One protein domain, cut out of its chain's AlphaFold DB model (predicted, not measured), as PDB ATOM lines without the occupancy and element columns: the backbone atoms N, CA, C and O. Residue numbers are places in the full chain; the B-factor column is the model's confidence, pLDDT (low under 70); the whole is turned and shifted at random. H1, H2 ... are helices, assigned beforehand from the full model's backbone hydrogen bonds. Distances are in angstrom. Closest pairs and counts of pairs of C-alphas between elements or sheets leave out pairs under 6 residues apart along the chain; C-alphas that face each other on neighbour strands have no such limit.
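This is residues 12 to 57 of the 58 residues of the protein "Cytochrome c domain-containing protein" of Candidatus Azambacteria bacterium (UniProt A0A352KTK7). Two helices, H3 and H2, pack on each other at a steep angle, running opposite ways, and the very short helix H1 sits near the last residues of H3. A long loop, residues 28 to 42, goes out from the end of H2 and comes back to the start of H3. The printed part has 46 residues with three named helices, in the order H1, H2, H3, and no named strand; the class is all helix. It is compact, with a radius of gyration of the C-alphas of 10.3 A, and rounded in outline, the C-alphas spanning 25 by 23 by 15 A.

H3, residues 43 to 55, is the longest helix, with 13 residues and 18.7 A from first to last C-alpha. It begins at C-alpha 43, at (-40.503, -25.089, 22.312), and ends at C-alpha 55, at (-35.264, -23.338, 40.145), with z rising from one to the other. H2, residues 18 to 27, has 10 residues and measures 14.0 A; its first C-alpha, that of Asp 18, is at (-43.597, -29.555, 33.763). H1, residues 12 to 15, has four residues and measures 5.2 A from first to last C-alpha.

H3 touches H2 with its residues 46 to 50 alone. The closest C-alphas of the two are those of Ile 46 and Phe 22, 6.4 A apart. Their lines stand at a steep tilt of 52 degrees, and they run opposite ways. Their centres are 9.7 A apart. H1 and H3 are close but not clearly touching, with 1 pair of C-alphas within 8 A, those of Lys 14 and Arg 54, 7.7 A apart. H1 and H2 are only just apart, with their closest C-alphas at 8.1 A, and a tight link of 2 residues joins them. In H2 and H3 every O i to N i+4 pair is within hydrogen-bond range; H1 is too short for such a pair, and its 1 pair of O i and N i+3 is within range.

The two C-alphas farthest apart are those of Gly 31 and Glu 55, at 28.0 A. The C-alphas of the first and last printed residues, Arg 12 and Gln 57, are 11.0 A apart. The link from H2 to H3 is long, with 15 residues, and its C-alphas lie 8 to 16 A from the mean of all C-alphas. The printed part has no cut. The mean pLDDT of the printed part is 94.8, and no printed residue is under 70.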
ATOM      1  N   ARG A  12     -49.327 -24.128  44.730       88.38
ATOM      2  CA  ARG A  12     -50.162 -24.593  43.609       88.38
ATOM      3  C   ARG A  12     -49.368 -24.721  42.309       88.38
ATOM      4  O   ARG A  12     -49.538 -25.696  41.588       88.38
ATOM      5  N   VAL A  13     -48.487 -23.759  42.026       91.25
ATOM      6  CA  VAL A  13     -47.601 -23.792  40.847       91.25
ATOM      7  C   VAL A  13     -46.536 -24.873  41.030       91.25
ATOM      8  O   VAL A  13     -46.195 -25.565  40.076       91.25
ATOM      9  N   LYS A  14     -46.065 -25.086  42.264       91.69
ATOM     10  CA  LYS A  14     -45.120 -26.164  42.592       91.69
ATOM     11  C   LYS A  14     -45.702 -27.559  42.347       91.69
ATOM     12  O   LYS A  14     -44.985 -28.434  41.874       91.69
ATOM     13  N   GLN A  15     -46.991 -27.753  42.627       93.44
ATOM     14  CA  GLN A  15     -47.701 -29.021  42.417       93.44
ATOM     15  C   GLN A  15     -48.002 -29.337  40.947       93.44
ATOM     16  O   GLN A  15     -48.272 -30.493  40.622       93.44
ATOM     17  N   MET A  16     -47.981 -28.342  40.060       94.31
ATOM     18  CA  MET A  16     -48.167 -28.590  38.634       94.31
ATOM     19  C   MET A  16     -47.000 -29.393  38.068       94.31
ATOM     20  O   MET A  16     -45.876 -29.270  38.547       94.31
ATOM     21  N   THR A  17     -47.238 -30.181  37.023       96.50
ATOM     22  CA  THR A  17     -46.179 -30.881  36.279       96.50
ATOM     23  C   THR A  17     -45.507 -29.959  35.260       96.50
ATOM     24  O   THR A  17     -46.070 -28.936  34.867       96.50
ATOM     25  N   ASP A  18     -44.315 -30.330  34.789       96.81
ATOM     26  CA  ASP A  18     -43.597 -29.555  33.763       96.81
ATOM     27  C   ASP A  18     -44.414 -29.438  32.477       96.81
ATOM     28  O   ASP A  18     -44.535 -28.353  31.918       96.81
ATOM     29  N   GLY A  19     -45.078 -30.523  32.066       96.75
ATOM     30  CA  GLY A  19     -45.982 -30.510  30.917       96.75
ATOM     31  C   GLY A  19     -47.187 -29.584  31.108       96.75
ATOM     32  O   GLY A  19     -47.616 -28.931  30.160       96.75
ATOM     33  N   GLN A  20     -47.724 -29.471  32.329       96.50
ATOM     34  CA  GLN A  20     -48.803 -28.520  32.620       96.50
ATOM     35  C   GLN A  20     -48.321 -27.068  32.557       96.50
ATOM     36  O   GLN A  20     -49.043 -26.218  32.037       96.50
ATOM     37  N   LEU A  21     -47.122 -26.780  33.076       95.69
ATOM     38  CA  LEU A  21     -46.514 -25.452  32.982       95.69
ATOM     39  C   LEU A  21     -46.225 -25.092  31.523       95.69
ATOM     40  O   LEU A  21     -46.661 -24.035  31.071       95.69
ATOM     41  N   PHE A  22     -45.607 -26.006  30.775       97.75
ATOM     42  CA  PHE A  22     -45.340 -25.860  29.348       97.75
ATOM     43  C   PHE A  22     -46.624 -25.540  28.582       97.75
ATOM     44  O   PHE A  22     -46.720 -24.494  27.954       97.75
ATOM     45  N   GLN A  23     -47.669 -26.367  28.714       97.19
ATOM     46  CA  GLN A  23     -48.931 -26.154  27.997       97.19
ATOM     47  C   GLN A  23     -49.574 -24.802  28.319       97.19
ATOM     48  O   GLN A  23     -50.106 -24.164  27.413       97.19
ATOM     49  N   LYS A  24     -49.524 -24.346  29.578       96.00
ATOM     50  CA  LYS A  24     -50.063 -23.030  29.949       96.00
ATOM     51  C   LYS A  24     -49.241 -21.877  29.385       96.00
ATOM     52  O   LYS A  24     -49.831 -20.871  29.018       96.00
ATOM     53  N   ILE A  25     -47.917 -21.994  29.318       96.12
ATOM     54  CA  ILE A  25     -47.060 -20.960  28.721       96.12
ATOM     55  C   ILE A  25     -47.260 -20.936  27.201       96.12
ATOM     56  O   ILE A  25     -47.500 -19.876  26.632       96.12
ATOM     57  N   SER A  26     -47.269 -22.100  26.548       97.31
ATOM     58  CA  SER A  26     -47.471 -22.213  25.102       97.31
ATOM     59  C   SER A  26     -48.854 -21.718  24.672       97.31
ATOM     60  O   SER A  26     -48.952 -20.878  23.784       97.31
ATOM     61  N   LYS A  27     -49.929 -22.214  25.300       97.00
ATOM     62  CA  LYS A  27     -51.321 -21.971  24.870       97.00
ATOM     63  C   LYS A  27     -52.026 -20.848  25.625       97.00
ATOM     64  O   LYS A  27     -53.156 -20.501  25.285       97.00
ATOM     65  N   GLY A  28     -51.391 -20.288  26.649       94.38
ATOM     66  CA  GLY A  28     -52.039 -19.357  27.558       94.38
ATOM     67  C   GLY A  28     -53.085 -20.054  28.426       94.38
ATOM     68  O   GLY A  28     -53.203 -21.284  28.470       94.38
ATOM     69  N   VAL A  29     -53.874 -19.251  29.136       93.00
ATOM     70  CA  VAL A  29     -54.991 -19.750  29.944       93.00
ATOM     71  C   VAL A  29     -56.266 -19.006  29.539       93.00
ATOM     72  O   VAL A  29     -56.423 -17.834  29.899       93.00
ATOM     73  N   PRO A  30     -57.192 -19.670  28.816       89.62
ATOM     74  CA  PRO A  30     -58.449 -19.069  28.382       89.62
ATOM     75  C   PRO A  30     -59.236 -18.459  29.545       89.62
ATOM     76  O   PRO A  30     -59.311 -19.037  30.628       89.62
ATOM     77  N   GLY A  31     -59.833 -17.286  29.319       87.38
ATOM     78  CA  GLY A  31     -60.598 -16.569  30.345       87.38
ATOM     79  C   GLY A  31     -59.745 -15.859  31.403       87.38
ATOM     80  O   GLY A  31     -60.283 -15.391  32.404       87.38
ATOM     81  N   THR A  32     -58.427 -15.760  31.199       87.44
ATOM     82  CA  THR A  32     -57.507 -15.012  32.070       87.44
ATOM     83  C   THR A  32     -56.662 -14.025  31.261       87.44
ATOM     84  O   THR A  32     -56.686 -14.035  30.035       87.44
ATOM     85  N   GLY A  33     -55.876 -13.191  31.948       88.56
ATOM     86  CA  GLY A  33     -54.898 -12.299  31.317       88.56
ATOM     87  C   GLY A  33     -53.588 -12.974  30.885       88.56
ATOM     88  O   GLY A  33     -52.632 -12.258  30.616       88.56
ATOM     89  N   MET A  34     -53.500 -14.311  30.873       91.94
ATOM     90  CA  MET A  34     -52.301 -15.049  30.453       91.94
ATOM     91  C   MET A  34     -52.407 -15.444  28.967       91.94
ATOM     92  O   MET A  34     -53.106 -16.418  28.662       91.94
ATOM     93  N   PRO A  35     -51.745 -14.718  28.041       94.31
ATOM     94  CA  PRO A  35     -51.786 -15.024  26.614       94.31
ATOM     95  C   PRO A  35     -50.955 -16.272  26.268       94.31
ATOM     96  O   PRO A  35     -50.106 -16.686  27.064       94.31
ATOM     97  N   PRO A  36     -51.186 -16.879  25.090       96.50
ATOM     98  CA  PRO A  36     -50.280 -17.872  24.523       96.50
ATOM     99  C   PRO A  36     -48.942 -17.242  24.136       96.50
ATOM    100  O   PRO A  36     -48.908 -16.125  23.624       96.50
ATOM    101  N   TYR A  37     -47.856 -17.986  24.331       96.75
ATOM    102  CA  TYR A  37     -46.513 -17.584  23.908       96.75
ATOM    103  C   TYR A  37     -45.877 -18.523  22.875       96.75
ATOM    104  O   TYR A  37     -44.731 -18.303  22.489       96.75
ATOM    105  N   ALA A  38     -46.605 -19.535  22.386       95.12
ATOM    106  CA  ALA A  38     -46.107 -20.445  21.349       95.12
ATOM    107  C   ALA A  38     -45.725 -19.735  20.034       95.12
ATOM    108  O   ALA A  38     -44.846 -20.210  19.327       95.12
ATOM    109  N   ASP A  39     -46.340 -18.588  19.726       95.00
ATOM    110  CA  ASP A  39     -46.014 -17.795  18.529       95.00
ATOM    111  C   ASP A  39     -44.820 -16.845  18.744       95.00
ATOM    112  O   ASP A  39     -44.345 -16.209  17.806       95.00
ATOM    113  N   THR A  40     -44.360 -16.696  19.993       97.00
ATOM    114  CA  THR A  40     -43.274 -15.774  20.377       97.00
ATOM    115  C   THR A  40     -41.976 -16.506  20.709       97.00
ATOM    116  O   THR A  40     -40.899 -15.985  20.426       97.00
ATOM    117  N   TYR A  41     -42.063 -17.699  21.301       97.00
ATOM    118  CA  TYR A  41     -40.914 -18.491  21.736       97.00
ATOM    119  C   TYR A  41     -40.927 -19.882  21.104       97.00
ATOM    120  O   TYR A  41     -41.992 -20.459  20.886       97.00
ATOM    121  N   SER A  42     -39.741 -20.443  20.859       97.38
ATOM    122  CA  SER A  42     -39.611 -21.848  20.458       97.38
ATOM    123  C   SER A  42     -39.977 -22.797  21.605       97.38
ATOM    124  O   SER A  42     -39.993 -22.409  22.775       97.38
ATOM    125  N   GLU A  43     -40.236 -24.069  21.288       96.69
ATOM    126  CA  GLU A  43     -40.503 -25.089  22.312       96.69
ATOM    127  C   GLU A  43     -39.347 -25.200  23.316       96.69
ATOM    128  O   GLU A  43     -39.590 -25.194  24.522       96.69
ATOM    129  N   ASP A  44     -38.099 -25.190  22.836       97.88
ATOM    130  CA  ASP A  44     -36.903 -25.214  23.689       97.88
ATOM    131  C   ASP A  44     -36.860 -24.020  24.655       97.88
ATOM    132  O   ASP A  44     -36.644 -24.193  25.852       97.88
ATOM    133  N   GLN A  45     -37.175 -22.811  24.181       98.19
ATOM    134  CA  GLN A  45     -37.225 -21.619  25.035       98.19
ATOM    135  C   GLN A  45     -38.334 -21.710  26.091       98.19
ATOM    136  O   GLN A  45     -38.166 -21.248  27.220       98.19
ATOM    137  N   ILE A  46     -39.474 -22.321  25.763       97.94
ATOM    138  CA  ILE A  46     -40.538 -22.558  26.744       97.94
ATOM    139  C   ILE A  46     -40.088 -23.604  27.775       97.94
ATOM    140  O   ILE A  46     -40.364 -23.437  28.965       97.94
ATOM    141  N   HIS A  47     -39.352 -24.640  27.364       97.94
ATOM    142  CA  HIS A  47     -38.733 -25.599  28.284       97.94
ATOM    143  C   HIS A  47     -37.704 -24.945  29.218       97.94
ATOM    144  O   HIS A  47     -37.688 -25.258  30.414       97.94
ATOM    145  N   ASP A  48     -36.916 -23.988  28.725       98.19
ATOM    146  CA  ASP A  48     -35.988 -23.204  29.544       98.19
ATOM    147  C   ASP A  48     -36.737 -22.365  30.590       98.19
ATOM    148  O   ASP A  48     -36.367 -22.351  31.766       98.19
ATOM    149  N   ILE A  49     -37.849 -21.727  30.207       96.88
ATOM    150  CA  ILE A  49     -38.707 -20.982  31.143       96.88
ATOM    151  C   ILE A  49     -39.278 -21.914  32.219       96.88
ATOM    152  O   ILE A  49     -39.275 -21.564  33.402       96.88
ATOM    153  N   VAL A  50     -39.763 -23.102  31.841       97.06
ATOM    154  CA  VAL A  50     -40.264 -24.093  32.809       97.06
ATOM    155  C   VAL A  50     -39.157 -24.490  33.784       97.06
ATOM    156  O   VAL A  50     -39.387 -24.494  34.994       97.06
ATOM    157  N   SER A  51     -37.951 -24.746  33.279       97.25
ATOM    158  CA  SER A  51     -36.781 -25.081  34.096       97.25
ATOM    159  C   SER A  51     -36.446 -23.958  35.078       97.25
ATOM    160  O   SER A  51     -36.316 -24.209  36.275       97.25
ATOM    161  N   TYR A  52     -36.430 -22.707  34.616       96.69
ATOM    162  CA  TYR A  52     -36.221 -21.540  35.470       96.69
ATOM    163  C   TYR A  52     -37.280 -21.428  36.580       96.69
ATOM    164  O   TYR A  52     -36.948 -21.204  37.745       96.69
ATOM    165  N   ILE A  53     -38.561 -21.663  36.269       95.06
ATOM    166  CA  ILE A  53     -39.639 -21.680  37.276       95.06
ATOM    167  C   ILE A  53     -39.381 -22.748  38.347       95.06
ATOM    168  O   ILE A  53     -39.635 -22.497  39.527       95.06
ATOM    169  N   ARG A  54     -38.850 -23.920  37.977       94.44
ATOM    170  CA  ARG A  54     -38.486 -24.967  38.946       94.44
ATOM    171  C   ARG A  54     -37.346 -24.561  39.853       94.44
ATOM    172  O   ARG A  54     -37.382 -24.871  41.043       94.44
ATOM    173  N   GLU A  55     -36.364 -23.843  39.331       94.44
ATOM    174  CA  GLU A  55     -35.264 -23.338  40.145       94.44
ATOM    175  C   GLU A  55     -35.726 -22.315  41.184       94.44
ATOM    176  O   GLU A  55     -35.254 -22.357  42.316       94.44
ATOM    177  N   LEU A  56     -36.724 -21.483  40.867       91.56
ATOM    178  CA  LEU A  56     -37.319 -20.528  41.816       91.56
ATOM    179  C   LEU A  56     -38.083 -21.179  42.987       91.56
ATOM    180  O   LEU A  56     -38.412 -20.488  43.964       91.56
ATOM    181  N   GLN A  57     -38.427 -22.465  42.859       86.25
ATOM    182  CA  GLN A  57     -39.207 -23.257  43.821       86.25
ATOM    183  C   GLN A  57     -38.350 -24.153  44.731       86.25
ATOM    184  O   GLN A  57     -38.916 -24.843  45.599       86.25
TER     185      GLN A  57